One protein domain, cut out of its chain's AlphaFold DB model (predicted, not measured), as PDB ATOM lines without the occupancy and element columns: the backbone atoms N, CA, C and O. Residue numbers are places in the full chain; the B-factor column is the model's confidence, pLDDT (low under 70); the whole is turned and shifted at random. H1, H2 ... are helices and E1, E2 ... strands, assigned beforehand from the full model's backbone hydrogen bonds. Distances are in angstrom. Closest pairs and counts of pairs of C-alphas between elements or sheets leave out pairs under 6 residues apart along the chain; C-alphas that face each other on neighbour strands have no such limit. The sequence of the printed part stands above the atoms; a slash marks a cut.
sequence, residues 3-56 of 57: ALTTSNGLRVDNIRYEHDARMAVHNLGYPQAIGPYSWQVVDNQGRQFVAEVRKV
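What this domain is: This is residues 3 to 56 of the 57 residues of an uncharacterized protein of Mycobacterium gordonae (UniProt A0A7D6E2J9). A strongly twisted sheet of five antiparallel strands curls round a single helix, H1, which packs in the hollow of the sheet while the long strand E5 runs through the sheet's middle. The printed part has 54 residues, with one named helix and five named strands in the order E1, E2, H1, E3, E4, E5, and its class is mixed, helices and strands. Across the sheet the strands stand in the order E2, E1, E5, E4, E3. The whole is compact, with a radius of gyration of the C-alphas of 10.1 A, and spans 30 by 19 by 15 A.

Where its parts are: E1 is residues 3 to 6, 10.2 A long, beginning at C-alpha 3 (-16.076, 31.881, -11.803). E2 is residues 11 to 15, 11.0 A. H1 is residues 18 to 26, 13.1 A, with C-alpha 18 at (-17.085, 36.960, -4.547). E3 is residues 30 to 35, 15.3 A, and E4 residues 38 to 42, 13.3 A. E5, residues 48 to 55, is 23.7 A long and ends at C-alpha 55 (-12.585, 37.228, -10.962).

How they stand to each other: E2 and E1 form a hairpin, with N 4 and O 12 2.8 A apart, within hydrogen-bond range. E1 is antiparallel to E5 at 161 degrees, with N 5 and O 52 at 2.9 A. E3, E4 and E5 form a meander, each strand the antiparallel neighbour of the one before; N 39 and O 51 are 2.8 A apart between E4 and E5, and N 32 and O 40 2.8 A between E3 and E4. The edge strands E2 and E3 are apart. H1 is on the sheet; its closest C-alphas to E5 are Ala 21 and Val 53, 6.4 A. In H1, 4 of 5 O i to N i+4 pairs are within hydrogen-bond range.

The domain as a whole: The C-alphas of Gln 45 and Val 56, the two farthest apart, are 29.9 A apart. The printed part has no cut, and its five links between elements are tight. The mean pLDDT of the printed part is 96.9, and no printed residue is under 70.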
ATOM      1  N   ALA A   3     -15.976  33.255 -11.348       97.94
ATOM      2  CA  ALA A   3     -16.076  31.881 -11.803       97.94
ATOM      3  C   ALA A   3     -15.426  30.946 -10.792       97.94
ATOM      4  O   ALA A   3     -14.432  31.313 -10.166       97.94
ATOM      5  N   LEU A   4     -15.981  29.746 -10.692       97.94
ATOM      6  CA  LEU A   4     -15.458  28.603  -9.964       97.94
ATOM      7  C   LEU A   4     -15.036  27.542 -10.980       97.94
ATOM      8  O   LEU A   4     -15.808  27.186 -11.869       97.94
ATOM      9  N   THR A   5     -13.826  27.025 -10.839       98.25
ATOM     10  CA  THR A   5     -13.323  25.883 -11.606       98.25
ATOM     11  C   THR A   5     -12.807  24.822 -10.661       98.25
ATOM     12  O   THR A   5     -12.197  25.147  -9.646       98.25
ATOM     13  N   THR A   6     -13.006  23.559 -11.004       98.19
ATOM     14  CA  THR A   6     -12.427  22.442 -10.264       98.19
ATOM     15  C   THR A   6     -11.482  21.632 -11.144       98.19
ATOM     16  O   THR A   6     -11.667  21.519 -12.357       98.19
ATOM     17  N   SER A   7     -10.483  20.994 -10.535       97.62
ATOM     18  CA  SER A   7      -9.551  20.120 -11.253       97.62
ATOM     19  C   SER A   7     -10.211  18.843 -11.793       97.62
ATOM     20  O   SER A   7      -9.639  18.185 -12.656       97.62
ATOM     21  N   ASN A   8     -11.415  18.497 -11.319       94.75
ATOM     22  CA  ASN A   8     -12.227  17.397 -11.852       94.75
ATOM     23  C   ASN A   8     -13.169  17.824 -13.001       94.75
ATOM     24  O   ASN A   8     -13.988  17.021 -13.441       94.75
ATOM     25  N   GLY A   9     -13.046  19.059 -13.504       94.75
ATOM     26  CA  GLY A   9     -13.693  19.515 -14.739       94.75
ATOM     27  C   GLY A   9     -15.009  20.280 -14.566       94.75
ATOM     28  O   GLY A   9     -15.600  20.685 -15.566       94.75
ATOM     29  N   LEU A  10     -15.468  20.527 -13.335       95.31
ATOM     30  CA  LEU A  10     -16.617  21.399 -13.086       95.31
ATOM     31  C   LEU A  10     -16.229  22.861 -13.328       95.31
ATOM     32  O   LEU A  10     -15.172  23.336 -12.902       95.31
ATOM     33  N   ARG A  11     -17.131  23.602 -13.969       95.94
ATOM     34  CA  ARG A  11     -17.011  25.042 -14.168       95.94
ATOM     35  C   ARG A  11     -18.356  25.711 -13.924       95.94
ATOM     36  O   ARG A  11     -19.355  25.320 -14.516       95.94
ATOM     37  N   VAL A  12     -18.359  26.734 -13.077       95.50
ATOM     38  CA  VAL A  12     -19.516  27.597 -12.827       95.50
ATOM     39  C   VAL A  12     -19.085  29.029 -13.102       95.50
ATOM     40  O   VAL A  12     -18.198  29.553 -12.433       95.50
ATOM     41  N   ASP A  13     -19.690  29.653 -14.102       95.69
ATOM     42  CA  ASP A  13     -19.434  31.044 -14.476       95.69
ATOM     43  C   ASP A  13     -20.581  31.956 -14.013       95.69
ATOM     44  O   ASP A  13     -21.578  31.507 -13.449       95.69
ATOM     45  N   ASN A  14     -20.444  33.255 -14.282       95.56
ATOM     46  CA  ASN A  14     -21.480  34.261 -14.049       95.56
ATOM     47  C   ASN A  14     -21.930  34.414 -12.585       95.56
ATOM     48  O   ASN A  14     -23.066  34.789 -12.297       95.56
ATOM     49  N   ILE A  15     -21.017  34.182 -11.641       96.56
ATOM     50  CA  ILE A  15     -21.285  34.405 -10.222       96.56
ATOM     51  C   ILE A  15     -21.137  35.903  -9.925       96.56
ATOM     52  O   ILE A  15     -20.112  36.523 -10.231       96.56
ATOM     53  N   ARG A  16     -22.184  36.526  -9.375       96.44
ATOM     54  CA  ARG A  16     -22.263  37.990  -9.256       96.44
ATOM     55  C   ARG A  16     -21.298  38.544  -8.209       96.44
ATOM     56  O   ARG A  16     -20.625  39.542  -8.476       96.44
ATOM     57  N   TYR A  17     -21.195  37.879  -7.062       96.75
ATOM     58  CA  TYR A  17     -20.401  38.325  -5.920       96.75
ATOM     59  C   TYR A  17     -19.296  37.323  -5.569       96.75
ATOM     60  O   TYR A  17     -19.432  36.122  -5.785       96.75
ATOM     61  N   GLU A  18     -18.190  37.819  -5.008       96.44
ATOM     62  CA  GLU A  18     -17.085  36.960  -4.547       96.44
ATOM     63  C   GLU A  18     -17.552  35.989  -3.464       96.44
ATOM     64  O   GLU A  18     -17.189  34.814  -3.473       96.44
ATOM     65  N   HIS A  19     -18.377  36.490  -2.540       96.94
ATOM     66  CA  HIS A  19     -18.929  35.708  -1.443       96.94
ATOM     67  C   HIS A  19     -19.689  34.479  -1.955       96.94
ATOM     68  O   HIS A  19     -19.434  33.377  -1.477       96.94
ATOM     69  N   ASP A  20     -20.525  34.642  -2.982       97.50
ATOM     70  CA  ASP A  20     -21.273  33.538  -3.589       97.50
ATOM     71  C   ASP A  20     -20.339  32.509  -4.239       97.50
ATOM     72  O   ASP A  20     -20.578  31.307  -4.148       97.50
ATOM     73  N   ALA A  21     -19.244  32.960  -4.863       96.81
ATOM     74  CA  ALA A  21     -18.265  32.065  -5.476       96.81
ATOM     75  C   ALA A  21     -17.528  31.238  -4.417       96.81
ATOM     76  O   ALA A  21     -17.351  30.033  -4.589       96.81
ATOM     77  N   ARG A  22     -17.152  31.863  -3.295       96.94
ATOM     78  CA  ARG A  22     -16.572  31.165  -2.140       96.94
ATOM     79  C   ARG A  22     -17.577  30.189  -1.526       96.94
ATOM     80  O   ARG A  22     -17.233  29.035  -1.308       96.94
ATOM     81  N   MET A  23     -18.823  30.613  -1.312       96.94
ATOM     82  CA  MET A  23     -19.908  29.761  -0.804       96.94
ATOM     83  C   MET A  23     -20.157  28.545  -1.700       96.94
ATOM     84  O   MET A  23     -20.353  27.442  -1.196       96.94
ATOM     85  N   ALA A  24     -20.080  28.706  -3.022       96.56
ATOM     86  CA  ALA A  24     -20.228  27.598  -3.957       96.56
ATOM     87  C   ALA A  24     -19.169  26.499  -3.749       96.56
ATOM     88  O   ALA A  24     -19.495  25.328  -3.918       96.56
ATOM     89  N   VAL A  25     -17.948  26.836  -3.313       97.25
ATOM     90  CA  VAL A  25     -16.917  25.842  -2.953       97.25
ATOM     91  C   VAL A  25     -17.354  24.989  -1.759       97.25
ATOM     92  O   VAL A  25     -17.163  23.776  -1.774       97.25
ATOM     93  N   HIS A  26     -17.990  25.592  -0.750       95.88
ATOM     94  CA  HIS A  26     -18.499  24.867   0.421       95.88
ATOM     95  C   HIS A  26     -19.637  23.895   0.077       95.88
ATOM     96  O   HIS A  26     -19.835  22.916   0.788       95.88
ATOM     97  N   ASN A  27     -20.336  24.107  -1.040       96.06
ATOM     98  CA  ASN A  27     -21.362  23.177  -1.521       96.06
ATOM     99  C   ASN A  27     -20.777  21.938  -2.222       96.06
ATOM    100  O   ASN A  27     -21.510  20.986  -2.479       96.06
ATOM    101  N   LEU A  28     -19.479  21.934  -2.549       95.69
ATOM    102  CA  LEU A  28     -18.823  20.817  -3.235       95.69
ATOM    103  C   LEU A  28     -18.386  19.689  -2.286       95.69
ATOM    104  O   LEU A  28     -18.064  18.598  -2.756       95.69
ATOM    105  N   GLY A  29     -18.357  19.933  -0.973       96.25
ATOM    106  CA  GLY A  29     -17.900  18.963   0.022       96.25
ATOM    107  C   GLY A  29     -17.247  19.631   1.228       96.25
ATOM    108  O   GLY A  29     -17.724  20.655   1.709       96.25
ATOM    109  N   TYR A  30     -16.146  19.053   1.709       98.00
ATOM    110  CA  TYR A  30     -15.328  19.613   2.784       98.00
ATOM    111  C   TYR A  30     -14.109  20.354   2.208       98.00
ATOM    112  O   TYR A  30     -13.154  19.699   1.776       98.00
ATOM    113  N   PRO A  31     -14.122  21.698   2.156       97.88
ATOM    114  CA  PRO A  31     -13.002  22.472   1.643       97.88
ATOM    115  C   PRO A  31     -11.970  22.799   2.729       97.88
ATOM    116  O   PRO A  31     -12.302  23.285   3.809       97.88
ATOM    117  N   GLN A  32     -10.694  22.647   2.390       98.19
ATOM    118  CA  GLN A  32      -9.549  23.133   3.150       98.19
ATOM    119  C   GLN A  32      -8.810  24.178   2.315       98.19
ATOM    120  O   GLN A  32      -8.409  23.911   1.183       98.19
ATOM    121  N   ALA A  33      -8.644  25.386   2.855       97.75
ATOM    122  CA  ALA A  33      -7.958  26.460   2.145       97.75
ATOM    123  C   ALA A  33      -6.482  26.103   1.907       97.75
ATOM    124  O   ALA A  33      -5.771  25.735   2.841       97.75
ATOM    125  N   ILE A  34      -6.035  26.246   0.658       98.12
ATOM    126  CA  ILE A  34      -4.630  26.075   0.241       98.12
ATOM    127  C   ILE A  34      -4.054  27.356  -0.384       98.12
ATOM    128  O   ILE A  34      -2.870  27.429  -0.693       98.12
ATOM    129  N   GLY A  35      -4.888  28.385  -0.548       96.75
ATOM    130  CA  GLY A  35      -4.511  29.717  -1.002       96.75
ATOM    131  C   GLY A  35      -5.667  30.710  -0.839       96.75
ATOM    132  O   GLY A  35      -6.747  30.332  -0.382       96.75
ATOM    133  N   PRO A  36      -5.488  31.985  -1.232       95.38
ATOM    134  CA  PRO A  36      -6.511  33.023  -1.048       95.38
ATOM    135  C   PRO A  36      -7.839  32.743  -1.771       95.38
ATOM    136  O   PRO A  36      -8.896  33.207  -1.329       95.38
ATOM    137  N   TYR A  37      -7.775  31.991  -2.872       97.19
ATOM    138  CA  TYR A  37      -8.900  31.660  -3.749       97.19
ATOM    139  C   TYR A  37      -8.873  30.202  -4.231       97.19
ATOM    140  O   TYR A  37      -9.493  29.885  -5.246       97.19
ATOM    141  N   SER A  38      -8.155  29.334  -3.516       98.19
ATOM    142  CA  SER A  38      -7.988  27.927  -3.883       98.19
ATOM    143  C   SER A  38      -8.180  27.041  -2.652       98.19
ATOM    144  O   SER A  38      -7.669  27.340  -1.566       98.19
ATOM    145  N   TRP A  39      -8.901  25.936  -2.828       98.56
ATOM    146  CA  TRP A  39      -9.212  24.960  -1.786       98.56
ATOM    147  C   TRP A  39      -8.942  23.547  -2.281       98.56
ATOM    148  O   TRP A  39      -9.290  23.202  -3.407       98.56
ATOM    149  N   GLN A  40      -8.390  22.711  -1.409       98.56
ATOM    150  CA  GLN A  40      -8.493  21.266  -1.547       98.56
ATOM    151  C   GLN A  40      -9.885  20.852  -1.062       98.56
ATOM    152  O   GLN A  40     -10.268  21.201   0.051       98.56
ATOM    153  N   VAL A  41     -10.649  20.129  -1.873       98.44
ATOM    154  CA  VAL A  41     -12.005  19.678  -1.538       98.44
ATOM    155  C   VAL A  41     -12.041  18.159  -1.503       98.44
ATOM    156  O   VAL A  41     -11.443  17.500  -2.357       98.44
ATOM    157  N   VAL A  42     -12.750  17.620  -0.511       98.19
ATOM    158  CA  VAL A  42     -13.151  16.211  -0.450       98.19
ATOM    159  C   VAL A  42     -14.668  16.149  -0.577       98.19
ATOM    160  O   VAL A  42     -15.369  16.728   0.256       98.19
ATOM    161  N   ASP A  43     -15.186  15.497  -1.617       96.00
ATOM    162  CA  ASP A  43     -16.636  15.354  -1.796       96.00
ATOM    163  C   ASP A  43     -17.239  14.219  -0.956       96.00
ATOM    164  O   ASP A  43     -16.557  13.485  -0.240       96.00
ATOM    165  N   ASN A  44     -18.558  14.064  -1.059       94.12
ATOM    166  CA  ASN A  44     -19.318  13.028  -0.361       94.12
ATOM    167  C   ASN A  44     -18.994  11.590  -0.812       94.12
ATOM    168  O   ASN A  44     -19.394  10.645  -0.136       94.12
ATOM    169  N   GLN A  45     -18.283  11.412  -1.927       95.81
ATOM    170  CA  GLN A  45     -17.782  10.123  -2.405       95.81
ATOM    171  C   GLN A  45     -16.321   9.886  -1.989       95.81
ATOM    172  O   GLN A  45     -15.729   8.881  -2.377       95.81
ATOM    173  N   GLY A  46     -15.728  10.797  -1.208       96.62
ATOM    174  CA  GLY A  46     -14.326  10.743  -0.796       96.62
ATOM    175  C   GLY A  46     -13.344  11.145  -1.898       96.62
ATOM    176  O   GLY A  46     -12.136  10.958  -1.736       96.62
ATOM    177  N   ARG A  47     -13.820  11.692  -3.023       97.12
ATOM    178  CA  ARG A  47     -12.954  12.119  -4.124       97.12
ATOM    179  C   ARG A  47     -12.322  13.459  -3.789       97.12
ATOM    180  O   ARG A  47     -12.985  14.371  -3.300       97.12
ATOM    181  N   GLN A  48     -11.035  13.569  -4.099       98.00
ATOM    182  CA  GLN A  48     -10.232  14.753  -3.831       98.00
ATOM    183  C   GLN A  48     -10.000  15.546  -5.114       98.00
ATOM    184  O   GLN A  48      -9.599  14.986  -6.133       98.00
ATOM    185  N   PHE A  49     -10.233  16.854  -5.068       98.44
ATOM    186  CA  PHE A  49      -9.945  17.766  -6.175       98.44
ATOM    187  C   PHE A  49      -9.681  19.180  -5.663       98.44
ATOM    188  O   PHE A  49     -10.049  19.533  -4.546       98.44
ATOM    189  N   VAL A  50      -9.050  19.999  -6.497       98.44
ATOM    190  CA  VAL A  50      -8.836  21.416  -6.203       98.44
ATOM    191  C   VAL A  50     -10.015  22.211  -6.745       98.44
ATOM    192  O   VAL A  50     -10.455  21.966  -7.866       98.44
ATOM    193  N   ALA A  51     -10.522  23.153  -5.960       98.56
ATOM    194  CA  ALA A  51     -11.497  24.152  -6.371       98.56
ATOM    195  C   ALA A  51     -10.844  25.534  -6.329       98.56
ATOM    196  O   ALA A  51     -10.216  25.892  -5.335       98.56
ATOM    197  N   GLU A  52     -11.006  26.319  -7.387       98.50
ATOM    198  CA  GLU A  52     -10.441  27.659  -7.507       98.50
ATOM    199  C   GLU A  52     -11.515  28.647  -7.927       98.50
ATOM    200  O   GLU A  52     -12.286  28.384  -8.852       98.50
ATOM    201  N   VAL A  53     -11.543  29.808  -7.279       98.06
ATOM    202  CA  VAL A  53     -12.400  30.916  -7.694       98.06
ATOM    203  C   VAL A  53     -11.558  32.032  -8.283       98.06
ATOM    204  O   VAL A  53     -10.469  32.342  -7.813       98.06
ATOM    205  N   ARG A  54     -12.061  32.677  -9.327       96.88
ATOM    206  CA  ARG A  54     -11.364  33.795  -9.962       96.88
ATOM    207  C   ARG A  54     -12.331  34.867 -10.403       96.88
ATOM    208  O   ARG A  54     -13.460  34.585 -10.808       96.88
ATOM    209  N   LYS A  55     -11.857  36.107 -10.383       96.31
ATOM    210  CA  LYS A  55     -12.585  37.228 -10.962       96.31
ATOM    211  C   LYS A  55     -12.521  37.122 -12.486       96.31
ATOM    212  O   LYS A  55     -11.439  37.088 -13.066       96.31
ATOM    213  N   VAL A  56     -13.682  37.082 -13.123       92.38
ATOM    214  CA  VAL A  56     -13.849  37.167 -14.576       92.38
ATOM    215  C   VAL A  56     -14.158  38.625 -14.919       92.38
ATOM    216  O   VAL A  56     -15.024  39.247 -14.282       92.38
TER     217      VAL A  56